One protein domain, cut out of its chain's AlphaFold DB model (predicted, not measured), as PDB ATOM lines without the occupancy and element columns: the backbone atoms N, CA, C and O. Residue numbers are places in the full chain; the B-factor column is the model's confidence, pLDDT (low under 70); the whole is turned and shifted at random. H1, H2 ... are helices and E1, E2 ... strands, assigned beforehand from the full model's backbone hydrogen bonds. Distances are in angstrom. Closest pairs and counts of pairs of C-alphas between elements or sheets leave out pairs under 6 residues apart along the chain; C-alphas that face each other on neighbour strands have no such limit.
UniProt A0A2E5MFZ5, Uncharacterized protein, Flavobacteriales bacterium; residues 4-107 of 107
ATOM      1  N   MET A   4     167.800 154.970 252.642       88.81
ATOM      2  CA  MET A   4     168.103 156.283 252.074       88.81
ATOM      3  C   MET A   4     167.703 156.314 250.606       88.81
ATOM      4  O   MET A   4     167.771 155.293 249.910       88.81
ATOM      5  N   ASP A   5     167.320 157.497 250.143       89.31
ATOM      6  CA  ASP A   5     167.028 157.740 248.738       89.31
ATOM      7  C   ASP A   5     168.344 158.005 248.009       89.31
ATOM      8  O   ASP A   5     168.999 159.027 248.226       89.31
ATOM      9  N   CYS A   6     168.746 157.080 247.141       88.81
ATOM     10  CA  CYS A   6     170.010 157.153 246.419       88.81
ATOM     11  C   CYS A   6     169.806 157.598 244.975       88.81
ATOM     12  O   CYS A   6     169.138 156.926 244.184       88.81
ATOM     13  N   GLN A   7     170.423 158.719 244.615       89.75
ATOM     14  CA  GLN A   7     170.544 159.173 243.237       89.75
ATOM     15  C   GLN A   7     171.791 158.586 242.596       89.75
ATOM     16  O   GLN A   7     172.847 158.550 243.218       89.75
ATOM     17  N   VAL A   8     171.677 158.169 241.338       89.12
ATOM     18  CA  VAL A   8     172.800 157.598 240.590       89.12
ATOM     19  C   VAL A   8     173.064 158.367 239.304       89.12
ATOM     20  O   VAL A   8     172.141 158.733 238.570       89.12
ATOM     21  N   THR A   9     174.342 158.615 239.043       89.75
ATOM     22  CA  THR A   9     174.848 159.126 237.767       89.75
ATOM     23  C   THR A   9     175.782 158.085 237.175       89.75
ATOM     24  O   THR A   9     176.657 157.583 237.879       89.75
ATOM     25  N   THR A  10     175.603 157.772 235.895       90.94
ATOM     26  CA  THR A  10     176.426 156.800 235.180       90.94
ATOM     27  C   THR A  10     177.254 157.476 234.096       90.94
ATOM     28  O   THR A  10     176.721 158.160 233.219       90.94
ATOM     29  N   ASP A  11     178.557 157.216 234.133       91.56
ATOM     30  CA  ASP A  11     179.527 157.573 233.104       91.56
ATOM     31  C   ASP A  11     179.902 156.327 232.300       91.56
ATOM     32  O   ASP A  11     180.640 155.473 232.784       91.56
ATOM     33  N   ILE A  12     179.399 156.213 231.072       91.06
ATOM     34  CA  ILE A  12     179.660 155.088 230.167       91.06
ATOM     35  C   ILE A  12     180.741 155.485 229.167       91.06
ATOM     36  O   ILE A  12     180.612 156.487 228.467       91.06
ATOM     37  N   ASN A  13     181.756 154.644 229.024       92.00
ATOM     38  CA  ASN A  13     182.733 154.680 227.950       92.00
ATOM     39  C   ASN A  13     182.581 153.419 227.096       92.00
ATOM     40  O   ASN A  13     182.606 152.296 227.597       92.00
ATOM     41  N   LEU A  14     182.423 153.604 225.791       91.25
ATOM     42  CA  LEU A  14     182.365 152.526 224.811       91.25
ATOM     43  C   LEU A  14     183.534 152.674 223.844       91.25
ATOM     44  O   LEU A  14     183.701 153.720 223.225       91.25
ATOM     45  N   SER A  15     184.288 151.598 223.668       92.19
ATOM     46  CA  SER A  15     185.289 151.452 222.620       92.19
ATOM     47  C   SER A  15     184.873 150.340 221.660       92.19
ATOM     48  O   SER A  15     184.632 149.210 222.084       92.19
ATOM     49  N   VAL A  16     184.763 150.655 220.372       91.06
ATOM     50  CA  VAL A  16     184.415 149.704 219.312       91.06
ATOM     51  C   VAL A  16     185.639 149.452 218.449       91.06
ATOM     52  O   VAL A  16     186.171 150.374 217.829       91.06
ATOM     53  N   GLU A  17     186.083 148.203 218.406       91.69
ATOM     54  CA  GLU A  17     187.201 147.753 217.581       91.69
ATOM     55  C   GLU A  17     186.683 147.072 216.313       91.69
ATOM     56  O   GLU A  17     185.927 146.096 216.374       91.69
ATOM     57  N   HIS A  18     187.115 147.581 215.159       88.50
ATOM     58  CA  HIS A  18     186.784 147.039 213.843       88.50
ATOM     59  C   HIS A  18     187.970 146.271 213.281       88.50
ATOM     60  O   HIS A  18     189.096 146.772 213.303       88.50
ATOM     61  N   TYR A  19     187.711 145.079 212.749       90.00
ATOM     62  CA  TYR A  19     188.749 144.212 212.209       90.00
ATOM     63  C   TYR A  19     188.440 143.763 210.786       90.00
ATOM     64  O   TYR A  19     187.281 143.555 210.419       90.00
ATOM     65  N   SER A  20     189.502 143.485 210.037       89.38
ATOM     66  CA  SER A  20     189.450 142.854 208.726       89.38
ATOM     67  C   SER A  20     190.245 141.552 208.719       89.38
ATOM     68  O   SER A  20     191.242 141.384 209.429       89.38
ATOM     69  N   ILE A  21     189.800 140.600 207.896       89.19
ATOM     70  CA  ILE A  21     190.550 139.369 207.644       89.19
ATOM     71  C   ILE A  21     191.685 139.699 206.674       89.19
ATOM     72  O   ILE A  21     191.455 140.167 205.558       89.19
ATOM     73  N   ASN A  22     192.919 139.430 207.087       85.88
ATOM     74  CA  ASN A  22     194.087 139.573 206.232       85.88
ATOM     75  C   ASN A  22     194.206 138.408 205.233       85.88
ATOM     76  O   ASN A  22     193.566 137.366 205.362       85.88
ATOM     77  N   THR A  23     195.079 138.556 204.235       86.69
ATOM     78  CA  THR A  23     195.286 137.544 203.180       86.69
ATOM     79  C   THR A  23     195.765 136.181 203.697       86.69
ATOM     80  O   THR A  23     195.691 135.198 202.967       86.69
ATOM     81  N   SER A  24     196.253 136.115 204.938       89.06
ATOM     82  CA  SER A  24     196.718 134.897 205.612       89.06
ATOM     83  C   SER A  24     195.661 134.288 206.548       89.06
ATOM     84  O   SER A  24     195.964 133.335 207.262       89.06
ATOM     85  N   GLY A  25     194.439 134.832 206.572       83.38
ATOM     86  CA  GLY A  25     193.332 134.360 207.411       83.38
ATOM     87  C   GLY A  25     193.374 134.823 208.874       83.38
ATOM     88  O   GLY A  25     192.579 134.343 209.676       83.38
ATOM     89  N   GLY A  26     194.283 135.730 209.242       87.00
ATOM     90  CA  GLY A  26     194.323 136.354 210.570       87.00
ATOM     91  C   GLY A  26     193.474 137.626 210.646       87.00
ATOM     92  O   GLY A  26     193.198 138.247 209.623       87.00
ATOM     93  N   MET A  27     193.094 138.038 211.857       88.62
ATOM     94  CA  MET A  27     192.360 139.289 212.086       88.62
ATOM     95  C   MET A  27     193.332 140.452 212.298       88.62
ATOM     96  O   MET A  27     194.198 140.374 213.170       88.62
ATOM     97  N   ASN A  28     193.173 141.533 211.537       89.94
ATOM     98  CA  ASN A  28     193.891 142.794 211.721       89.94
ATOM     99  C   ASN A  28     192.942 143.840 212.310       89.94
ATOM    100  O   ASN A  28     191.827 143.976 211.821       89.94
ATOM    101  N   LEU A  29     193.376 144.571 213.342       90.50
ATOM    102  CA  LEU A  29     192.630 145.721 213.857       90.50
ATOM    103  C   LEU A  29     192.764 146.881 212.866       90.50
ATOM    104  O   LEU A  29     193.869 147.380 212.654       90.50
ATOM    105  N   ASP A  30     191.648 147.305 212.283       89.50
ATOM    106  CA  ASP A  30     191.608 148.390 211.303       89.50
ATOM    107  C   ASP A  30     191.473 149.751 211.985       89.50
ATOM    108  O   ASP A  30     192.128 150.721 211.605       89.50
ATOM    109  N   SER A  31     190.586 149.841 212.979       90.50
ATOM    110  CA  SER A  31     190.294 151.089 213.683       90.50
ATOM    111  C   SER A  31     189.630 150.855 215.036       90.50
ATOM    112  O   SER A  31     189.054 149.798 215.296       90.50
ATOM    113  N   THR A  32     189.690 151.887 215.876       91.88
ATOM    114  CA  THR A  32     188.984 151.951 217.154       91.88
ATOM    115  C   THR A  32     188.179 153.241 217.212       91.88
ATOM    116  O   THR A  32     188.740 154.328 217.055       91.88
ATOM    117  N   THR A  33     186.880 153.127 217.471       90.56
ATOM    118  CA  THR A  33     185.983 154.268 217.678       90.56
ATOM    119  C   THR A  33     185.608 154.345 219.150       90.56
ATOM    120  O   THR A  33     185.281 153.324 219.745       90.56
ATOM    121  N   ASN A  34     185.653 155.536 219.747       91.38
ATOM    122  CA  ASN A  34     185.339 155.718 221.164       91.38
ATOM    123  C   ASN A  34     184.158 156.673 221.345       91.38
ATOM    124  O   ASN A  34     184.082 157.703 220.673       91.38
ATOM    125  N   PHE A  35     183.281 156.341 222.286       89.19
ATOM    126  CA  PHE A  35     182.105 157.115 222.662       89.19
ATOM    127  C   PHE A  35     182.040 157.248 224.182       89.19
ATOM    128  O   PHE A  35     182.353 156.297 224.900       89.19
ATOM    129  N   SER A  36     181.584 158.400 224.663       89.81
ATOM    130  CA  SER A  36     181.352 158.638 226.087       89.81
ATOM    131  C   SER A  36     179.951 159.199 226.292       89.81
ATOM    132  O   SER A  36     179.524 160.094 225.561       89.81
ATOM    133  N   TYR A  37     179.249 158.679 227.292       88.12
ATOM    134  CA  TYR A  37     177.884 159.062 227.635       88.12
ATOM    135  C   TYR A  37     177.798 159.315 229.142       88.12
ATOM    136  O   TYR A  37     178.122 158.429 229.925       88.12
ATOM    137  N   ASN A  38     177.338 160.502 229.541       89.31
ATOM    138  CA  ASN A  38     177.015 160.824 230.931       89.31
ATOM    139  C   ASN A  38     175.498 160.975 231.054       89.31
ATOM    140  O   ASN A  38     174.885 161.753 230.316       89.31
ATOM    141  N   VAL A  39     174.890 160.185 231.932       88.38
ATOM    142  CA  VAL A  39     173.435 160.046 232.046       88.38
ATOM    143  C   VAL A  39     173.034 159.772 233.491       88.38
ATOM    144  O   VAL A  39     173.764 159.134 234.245       88.38
ATOM    145  N   GLN A  40     171.855 160.250 233.887       88.00
ATOM    146  CA  GLN A  40     171.282 159.932 235.194       88.00
ATOM    147  C   GLN A  40     170.600 158.558 235.150       88.00
ATOM    148  O   GLN A  40     169.949 158.235 234.156       88.00
ATOM    149  N   GLY A  41     170.736 157.775 236.219       87.94
ATOM    150  CA  GLY A  41     170.277 156.385 236.290       87.94
ATOM    151  C   GLY A  41     171.444 155.393 236.312       87.94
ATOM    152  O   GLY A  41     172.600 155.798 236.221       87.94
ATOM    153  N   TYR A  42     171.133 154.104 236.459       86.62
ATOM    154  CA  TYR A  42     172.081 152.979 236.444       86.62
ATOM    155  C   TYR A  42     171.801 152.051 235.254       86.62
ATOM    156  O   TYR A  42     170.692 152.062 234.698       86.62
ATOM    157  N   ILE A  43     172.775 151.230 234.861       87.81
ATOM    158  CA  ILE A  43     172.600 150.280 233.753       87.81
ATOM    159  C   ILE A  43     171.734 149.110 234.223       87.81
ATOM    160  O   ILE A  43     172.108 148.362 235.120       87.81
ATOM    161  N   ASN A  44     170.561 148.940 233.606       83.12
ATOM    162  CA  ASN A  44     169.597 147.888 233.974       83.12
ATOM    163  C   ASN A  44     169.109 147.061 232.773       83.12
ATOM    164  O   ASN A  44     168.152 146.294 232.871       83.12
ATOM    165  N   ALA A  45     169.731 147.241 231.614       82.12
ATOM    166  CA  ALA A  45     169.409 146.511 230.402       82.12
ATOM    167  C   ALA A  45     170.684 145.968 229.759       82.12
ATOM    168  O   ALA A  45     171.784 146.473 229.983       82.12
ATOM    169  N   THR A  46     170.523 144.946 228.925       85.69
ATOM    170  CA  THR A  46     171.615 144.438 228.096       85.69
ATOM    171  C   THR A  46     172.070 145.528 227.133       85.69
ATOM    172  O   THR A  46     171.266 146.040 226.350       85.69
ATOM    173  N   LEU A  47     173.358 145.865 227.185       88.25
ATOM    174  CA  LEU A  47     173.956 146.843 226.284       88.25
ATOM    175  C   LEU A  47     173.954 146.313 224.836       88.25
ATOM    176  O   LEU A  47     174.132 145.112 224.616       88.25
ATOM    177  N   PRO A  48     173.733 147.181 223.837       87.31
ATOM    178  CA  PRO A  48     173.720 146.785 222.431       87.31
ATOM    179  C   PRO A  48     175.120 146.397 221.930       87.31
ATOM    180  O   PRO A  48     176.139 146.783 222.493       87.31
ATOM    181  N   ASN A  49     175.194 145.657 220.829       85.62
ATOM    182  CA  ASN A  49     176.452 145.306 220.152       85.62
ATOM    183  C   ASN A  49     176.497 145.843 218.711       85.62
ATOM    184  O   ASN A  49     177.164 145.279 217.849       85.62
ATOM    185  N   ASN A  50     175.724 146.892 218.443       81.38
ATOM    186  CA  ASN A  50     175.542 147.500 217.129       81.38
ATOM    187  C   ASN A  50     175.467 149.028 217.260       81.38
ATOM    188  O   ASN A  50     174.525 149.660 216.784       81.38
ATOM    189  N   VAL A  51     176.425 149.601 217.985       80.81
ATOM    190  CA  VAL A  51     176.402 151.008 218.403       80.81
ATOM    191  C   VAL A  51     177.218 151.859 217.449       80.81
ATOM    192  O   VAL A  51     178.312 151.480 217.035       80.81
ATOM    193  N   ASP A  52     176.699 153.038 217.144       78.75
ATOM    194  CA  ASP A  52     177.372 154.085 216.388       78.75
ATOM    195  C   ASP A  52     177.362 155.421 217.154       78.75
ATOM    196  O   ASP A  52     176.828 155.529 218.258       78.75
ATOM    197  N   ALA A  53     177.924 156.466 216.540       73.00
ATOM    198  CA  ALA A  53     177.987 157.809 217.123       73.00
ATOM    199  C   ALA A  53     176.618 158.444 217.426       73.00
ATOM    200  O   ALA A  53     176.559 159.430 218.158       73.00
ATOM    201  N   ASN A  54     175.533 157.920 216.850       79.75
ATOM    202  CA  ASN A  54     174.178 158.453 216.993       79.75
ATOM    203  C   ASN A  54     173.303 157.584 217.902       79.75
ATOM    204  O   ASN A  54     172.123 157.889 218.100       79.75
ATOM    205  N   THR A  55     173.841 156.488 218.433       83.88
ATOM    206  CA  THR A  55     173.068 155.559 219.243       83.88
ATOM    207  C   THR A  55     172.730 156.198 220.583       83.88
ATOM    208  O   THR A  55     173.597 156.628 221.340       83.88
ATOM    209  N   ASN A  56     171.436 156.256 220.889       83.56
ATOM    210  CA  ASN A  56     170.974 156.820 222.144       83.56
ATOM    211  C   ASN A  56     171.093 155.795 223.283       83.56
ATOM    212  O   ASN A  56     170.259 154.895 223.412       83.56
ATOM    213  N   MET A  57     172.096 155.974 224.143       83.25
ATOM    214  CA  MET A  57     172.333 155.086 225.283       83.25
ATOM    215  C   MET A  57     171.304 155.227 226.413       83.25
ATOM    216  O   MET A  57     171.207 154.328 227.246       83.25
ATOM    217  N   THR A  58     170.482 156.285 226.436       83.88
ATOM    218  CA  THR A  58     169.486 156.481 227.510       83.88
ATOM    219  C   THR A  58     168.436 155.373 227.553       83.88
ATOM    220  O   THR A  58     167.832 155.155 228.594       83.88
ATOM    221  N   ALA A  59     168.205 154.664 226.443       85.44
ATOM    222  CA  ALA A  59     167.257 153.550 226.383       85.44
ATOM    223  C   ALA A  59     167.703 152.316 227.191       85.44
ATOM    224  O   ALA A  59     166.876 151.458 227.494       85.44
ATOM    225  N   TYR A  60     168.992 152.227 227.540       87.88
ATOM    226  CA  TYR A  60     169.578 151.109 228.293       87.88
ATOM    227  C   TYR A  60     169.820 151.444 229.770       87.88
ATOM    228  O   TYR A  60     170.252 150.595 230.553       87.88
ATOM    229  N   VAL A  61     169.527 152.686 230.146       86.94
ATOM    230  CA  VAL A  61     169.639 153.195 231.507       86.94
ATOM    231  C   VAL A  61     168.260 153.176 232.141       86.94
ATOM    232  O   VAL A  61     167.255 153.481 231.496       86.94
ATOM    233  N   SER A  62     168.198 152.790 233.413       83.44
ATOM    234  CA  SER A  62     166.953 152.846 234.168       83.44
ATOM    235  C   SER A  62     166.413 154.283 234.174       83.44
ATOM    236  O   SER A  62     167.157 155.195 234.528       83.44
ATOM    237  N   PRO A  63     165.123 154.514 233.862       69.38
ATOM    238  CA  PRO A  63     164.511 155.841 233.983       69.38
ATOM    239  C   PRO A  63     164.330 156.264 235.452       69.38
ATOM    240  O   PRO A  63     163.844 157.358 235.737       69.38
ATOM    241  N   ILE A  64     164.638 155.361 236.386       69.69
ATOM    242  CA  ILE A  64     164.558 155.591 237.818       69.69
ATOM    243  C   ILE A  64     165.851 156.274 238.260       69.69
ATOM    244  O   ILE A  64     166.909 155.651 238.342       69.69
ATOM    245  N   ASN A  65     165.729 157.556 238.585       70.00
ATOM    246  CA  ASN A  65     166.849 158.398 239.002       70.00
ATOM    247  C   ASN A  65     167.082 158.372 240.522       70.00
ATOM    248  O   ASN A  65     168.043 158.977 240.991       70.00
ATOM    249  N   ILE A  66     166.180 157.730 241.279       78.88
ATOM    250  CA  ILE A  66     166.205 157.597 242.742       78.88
ATOM    251  C   ILE A  66     165.817 156.159 243.100       78.88
ATOM    252  O   ILE A  66     164.716 155.721 242.766       78.88
ATOM    253  N   LYS A  67     166.702 155.436 243.783       84.38
ATOM    254  CA  LYS A  67     166.452 154.091 244.312       84.38
ATOM    255  C   LYS A  67     166.538 154.134 245.834       84.38
ATOM    256  O   LYS A  67     167.551 154.579 246.364       84.38
ATOM    257  N   GLU A  68     165.507 153.648 246.519       86.69
ATOM    258  CA  GLU A  68     165.591 153.407 247.961       86.69
ATOM    259  C   GLU A  68     166.513 152.203 248.194       86.69
ATOM    260  O   GLU A  68     166.264 151.113 247.671       86.69
ATOM    261  N   ALA A  69     167.588 152.407 248.953       86.56
ATOM    262  CA  ALA A  69     168.502 151.346 249.355       86.56
ATOM    263  C   ALA A  69     168.524 151.221 250.876       86.56
ATOM    264  O   ALA A  69     168.569 152.216 251.603       86.56
ATOM    265  N   CYS A  70     168.522 149.982 251.363       86.12
ATOM    266  CA  CYS A  70     168.468 149.671 252.787       86.12
ATOM    267  C   CYS A  70     169.515 148.614 253.148       86.12
ATOM    268  O   CYS A  70     169.843 147.734 252.353       86.12
ATOM    269  N   GLY A  71     169.980 148.623 254.397       86.12
ATOM    270  CA  GLY A  71     170.805 147.531 254.918       86.12
ATOM    271  C   GLY A  71     172.168 147.427 254.238       86.12
ATOM    272  O   GLY A  71     172.910 148.403 254.209       86.12
ATOM    273  N   ASP A  72     172.519 146.234 253.757       82.69
ATOM    274  CA  ASP A  72     173.841 145.974 253.171       82.69
ATOM    275  C   ASP A  72     174.014 146.633 251.801       82.69
ATOM    276  O   ASP A  72     175.075 147.181 251.532       82.69
ATOM    277  N   GLU A  73     172.948 146.715 251.001       80.88
ATOM    278  CA  GLU A  73     172.979 147.437 249.726       80.88
ATOM    279  C   GLU A  73     173.374 148.906 249.922       80.88
ATOM    280  O   GLU A  73     174.226 149.428 249.209       80.88
ATOM    281  N   LEU A  74     172.810 149.557 250.945       83.12
ATOM    282  CA  LEU A  74     173.141 150.941 251.271       83.12
ATOM    283  C   LEU A  74     174.615 151.101 251.674       83.12
ATOM    284  O   LEU A  74     175.221 152.121 251.360       83.12
ATOM    285  N   LYS A  75     175.214 150.112 252.349       80.94
ATOM    286  CA  LYS A  75     176.641 150.166 252.716       80.94
ATOM    287  C   LYS A  75     177.543 150.132 251.490       80.94
ATOM    288  O   LYS A  75     178.580 150.785 251.500       80.94
ATOM    289  N   ASP A  76     177.148 149.375 250.473       81.06
ATOM    290  CA  ASP A  76     177.953 149.186 249.272       81.06
ATOM    291  C   ASP A  76     177.885 150.414 248.351       81.06
ATOM    292  O   ASP A  76     178.885 150.775 247.724       81.06
ATOM    293  N   ILE A  77     176.737 151.097 248.301       85.44
ATOM    294  CA  ILE A  77     176.509 152.192 247.347       85.44
ATOM    295  C   ILE A  77     176.631 153.600 247.943       85.44
ATOM    296  O   ILE A  77     176.908 154.537 247.205       85.44
ATOM    297  N   ASN A  78     176.446 153.803 249.247       82.81
ATOM    298  CA  ASN A  78     176.400 155.155 249.809       82.81
ATOM    299  C   ASN A  78     177.729 155.917 249.643       82.81
ATOM    300  O   ASN A  78     178.735 155.554 250.253       82.81
ATOM    301  N   ASN A  79     177.707 157.013 248.871       78.94
ATOM    302  CA  ASN A  79     178.879 157.822 248.512       78.94
ATOM    303  C   ASN A  79     179.996 157.013 247.831       78.94
ATOM    304  O   ASN A  79     181.179 157.354 247.928       78.94
ATOM    305  N   SER A  80     179.619 155.941 247.136       85.75
ATOM    306  CA  SER A  80     180.537 155.062 246.422       85.75
ATOM    307  C   SER A  80     180.561 155.373 244.928       85.75
ATOM    308  O   SER A  80     179.606 155.886 244.341       85.75
ATOM    309  N   THR A  81     181.668 155.005 244.286       90.44
ATOM    310  CA  THR A  81     181.756 154.871 242.830       90.44
ATOM    311  C   THR A  81     182.003 153.408 242.499       90.44
ATOM    312  O   THR A  81     183.048 152.858 242.853       90.44
ATOM    313  N   LEU A  82     181.038 152.776 241.842       90.06
ATOM    314  CA  LEU A  82     181.150 151.401 241.362       90.06
ATOM    315  C   LEU A  82     181.648 151.411 239.921       90.06
ATOM    316  O   LEU A  82     181.236 152.265 239.147       90.06
ATOM    317  N   ASN A  83     182.525 150.475 239.562       92.31
ATOM    318  CA  ASN A  83     183.086 150.376 238.215       92.31
ATOM    319  C   ASN A  83     182.774 149.010 237.619       92.31
ATOM    320  O   ASN A  83     182.921 147.987 238.290       92.31
ATOM    321  N   PHE A  84     182.402 149.007 236.347       92.88
ATOM    322  CA  PHE A  84     181.988 147.818 235.624       92.88
ATOM    323  C   PHE A  84     182.630 147.779 234.244       92.88
ATOM    324  O   PHE A  84     182.935 148.814 233.647       92.88
ATOM    325  N   GLU A  85     182.793 146.569 233.723       94.00
ATOM    326  CA  GLU A  85     183.251 146.332 232.363       94.00
ATOM    327  C   GLU A  85     182.490 145.167 231.731       94.00
ATOM    328  O   GLU A  85     182.114 144.199 232.396       94.00
ATOM    329  N   THR A  86     182.251 145.257 230.426       92.50
ATOM    330  CA  THR A  86     181.761 144.128 229.639       92.50
ATOM    331  C   THR A  86     182.226 144.230 228.194       92.50
ATOM    332  O   THR A  86     182.471 145.319 227.678       92.50
ATOM    333  N   ILE A  87     182.354 143.086 227.528       91.56
ATOM    334  CA  ILE A  87     182.746 143.004 226.122       91.56
ATOM    335  C   ILE A  87     181.686 142.194 225.387       91.56
ATOM    336  O   ILE A  87     181.368 141.076 225.788       91.56
ATOM    337  N   LEU A  88     181.153 142.760 224.306       90.56
ATOM    338  CA  LEU A  88     180.118 142.157 223.473       90.56
ATOM    339  C   LEU A  88     180.574 142.073 222.011       90.56
ATOM    340  O   LEU A  88     181.336 142.913 221.533       90.56
ATOM    341  N   GLY A  89     180.048 141.084 221.288       84.94
ATOM    342  CA  GLY A  89     180.323 140.879 219.863       84.94
ATOM    343  C   GLY A  89     181.477 139.917 219.586       84.94
ATOM    344  O   GLY A  89     181.916 139.168 220.460       84.94
ATOM    345  N   ASP A  90     181.937 139.925 218.339       78.06
ATOM    346  CA  ASP A  90     183.049 139.108 217.861       78.06
ATOM    347  C   ASP A  90     183.974 139.928 216.956       78.06
ATOM    348  O   ASP A  90     183.635 141.017 216.494       78.06
ATOM    349  N   SER A  91     185.171 139.408 216.692       72.25
ATOM    350  CA  SER A  91     186.136 140.098 215.840       72.25
ATOM    351  C   SER A  91     185.680 140.219 214.382       72.25
ATOM    352  O   SER A  91     186.252 141.016 213.657       72.25
ATOM    353  N   ILE A  92     184.670 139.474 213.922       72.12
ATOM    354  CA  ILE A  92     184.214 139.492 212.522       72.12
ATOM    355  C   ILE A  92     183.250 140.661 212.275       72.12
ATOM    356  O   ILE A  92     183.245 141.245 211.192       72.12
ATOM    357  N   THR A  93     182.436 141.002 213.271       71.75
ATOM    358  CA  THR A  93     181.379 142.022 213.192       71.75
ATOM    359  C   THR A  93     181.709 143.297 213.973       71.75
ATOM    360  O   THR A  93     181.215 144.369 213.623       71.75
ATOM    361  N   GLY A  94     182.586 143.205 214.976       81.88
ATOM    362  CA  GLY A  94     183.067 144.309 215.805       81.88
ATOM    363  C   GLY A  94     183.065 143.947 217.293       81.88
ATOM    364  O   GLY A  94     182.068 143.443 217.822       81.88
ATOM    365  N   LEU A  95     184.163 144.245 217.993       90.38
ATOM    366  CA  LEU A  95     184.259 144.063 219.444       90.38
ATOM    367  C   LEU A  95     183.859 145.353 220.161       90.38
ATOM    368  O   LEU A  95     184.529 146.374 220.031       90.38
ATOM    369  N   HIS A  96     182.779 145.290 220.936       90.88
ATOM    370  CA  HIS A  96     182.233 146.408 221.702       90.88
ATOM    371  C   HIS A  96     182.656 146.270 223.160       90.88
ATOM    372  O   HIS A  96     182.160 145.403 223.878       90.88
ATOM    373  N   LYS A  97     183.585 147.113 223.595       92.75
ATOM    374  CA  LYS A  97     184.119 147.133 224.956       92.75
ATOM    375  C   LYS A  97     183.484 148.280 225.720       92.75
ATOM    376  O   LYS A  97     183.749 149.444 225.433       92.75
ATOM    377  N   TYR A  98     182.658 147.938 226.691       92.62
ATOM    378  CA  TYR A  98     182.030 148.885 227.591       92.62
ATOM    379  C   TYR A  98     182.782 148.916 228.908       92.62
ATOM    380  O   TYR A  98     183.060 147.871 229.495       92.62
ATOM    381  N   SER A  99     183.028 150.115 229.406       94.00
ATOM    382  CA  SER A  99     183.358 150.356 230.801       94.00
ATOM    383  C   SER A  99     182.483 151.483 231.316       94.00
ATOM    384  O   SER A  99     182.256 152.465 230.612       94.00
ATOM    385  N   TRP A 100     181.942 151.351 232.519       94.06
ATOM    386  CA  TRP A 100     181.163 152.434 233.107       94.06
ATOM    387  C   TRP A 100     181.362 152.543 234.606       94.06
ATOM    388  O   TRP A 100     181.700 151.567 235.281       94.06
ATOM    389  N   SER A 101     181.144 153.755 235.099       92.94
ATOM    390  CA  SER A 101     181.182 154.080 236.516       92.94
ATOM    391  C   SER A 101     179.811 154.567 236.959       92.94
ATOM    392  O   SER A 101     179.223 155.421 236.301       92.94
ATOM    393  N   GLU A 102     179.310 154.042 238.070       91.44
ATOM    394  CA  GLU A 102     178.066 154.487 238.698       91.44
ATOM    395  C   GLU A 102     178.396 155.197 240.010       91.44
ATOM    396  O   GLU A 102     178.984 154.605 240.921       91.44
ATOM    397  N   ILE A 103     178.038 156.475 240.097       90.75
ATOM    398  CA  ILE A 103     178.253 157.334 241.263       90.75
ATOM    399  C   ILE A 103     176.928 157.462 242.001       90.75
ATOM    400  O   ILE A 103     175.959 157.965 241.430       90.75
ATOM    401  N   TRP A 104     176.904 157.037 243.260       88.88
ATOM    402  CA  TRP A 104     175.698 156.966 244.082       88.88
ATOM    403  C   TRP A 104     175.746 158.002 245.226       88.88
ATOM    404  O   TRP A 104     176.655 157.983 246.055       88.88
ATOM    405  N   ASP A 105     174.758 158.901 245.275       88.44
ATOM    406  CA  ASP A 105     174.552 159.931 246.313       88.44
ATOM    407  C   ASP A 105     173.261 159.621 247.085       88.44
ATOM    408  O   ASP A 105     172.163 159.798 246.553       88.44
ATOM    409  N   CYS A 106     173.391 159.124 248.318       88.19
ATOM    410  CA  CYS A 106     172.271 158.712 249.169       88.19
ATOM    411  C   CYS A 106     171.971 159.761 250.244       88.19
ATOM    412  O   CYS A 106     172.886 160.194 250.951       88.19
ATOM    413  N   LYS A 107     170.694 160.136 250.403       85.62
ATOM    414  CA  LYS A 107     170.229 161.133 251.389       85.62
ATOM    415  C   LYS A 107     169.082 160.638 252.258       85.62
ATOM    416  O   LYS A 107     168.290 159.796 251.783       85.62
TER     417      LYS A 107
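AT A GLANCE: This is residues 4 to 107 of the 107 residues of an uncharacterized protein of Flavobacteriales bacterium (UniProt A0A2E5MFZ5). A long, narrow, twisted antiparallel sheet makes the body, with two long hairpins, E1 with E2 and E4 with E5, side by side through E1 and E5. The turn between E1 and E2 lies at one end of the long axis; the short strand E3 and the small helix H2 lie near the other, where the printed part also begins and ends, while the loop of residues 41 to 56 covers part of one face. The printed part has 104 residues, with five named strands and two named helices in the order E1, E2, H1, E3, H2, E4, E5, and its class is mostly strand. It is loose, with a radius of gyration of the C-alphas of 16.9 A, and its outline is a rod spanning 59 by 26 by 17 A.

HOW THE PARTS SIT: E1, residues 4 to 21, has three neighbours in a branched sheet. E2, residues 27 to 40, forms a hairpin with it, antiparallel at 163 degrees, with N 14 and O 35 2.8 A apart, within hydrogen-bond range. E2 bends by 65 degrees at residue 30. H1, residues 57 to 60, only grazes the sheet with its residues 57 to 58; the closest C-alphas of H1 and E2 are those of Thr 58 and Val 39, 7.0 A apart. E3, residues 66 to 70, is antiparallel to E1 beside its residues 4 to 7, on the same side of E1 as E2; N 6 and O 67 are within hydrogen-bond range at 2.9 A. H2, residues 72 to 77, is on the sheet at a height over the sheet of 6.3 A, over none of the strands. E4, residues 81 to 90, and E5, residues 94 to 106, form a hairpin, antiparallel at 162 degrees, with N 98 and O 86 within hydrogen-bond range at 2.8 A. E5 lies on the other side of E1 from E2, antiparallel at 169 degrees, with N 13 and O 99 within hydrogen-bond range at 2.7 A. The closest C-alphas of H2 and E5 are those of Ile 77 and Trp 104, 5.8 A apart. In H2 every O i to N i+4 pair is within hydrogen-bond range; H1 is too short for such a pair.

IN THESE COORDINATES: E1 begins at C-alpha 4, (168.103, 156.283, 252.074), and is 52.6 A long. E2 measures 37.5 A, E4 29.6 A and E5 37.9 A, the last ending at C-alpha 106, (172.271, 158.712, 249.169).

THE WHOLE: The C-alphas farthest apart are those of Thr 23 and Lys 107, at 59.2 A, while those of Met 4 and Lys 107 are 5.3 A apart. The printed part has no cut. The link from E2 to H1 is long, with 16 residues, and the other links are tight. The mean pLDDT of the printed part is 86.5, and residues 63 to 64 are under 70.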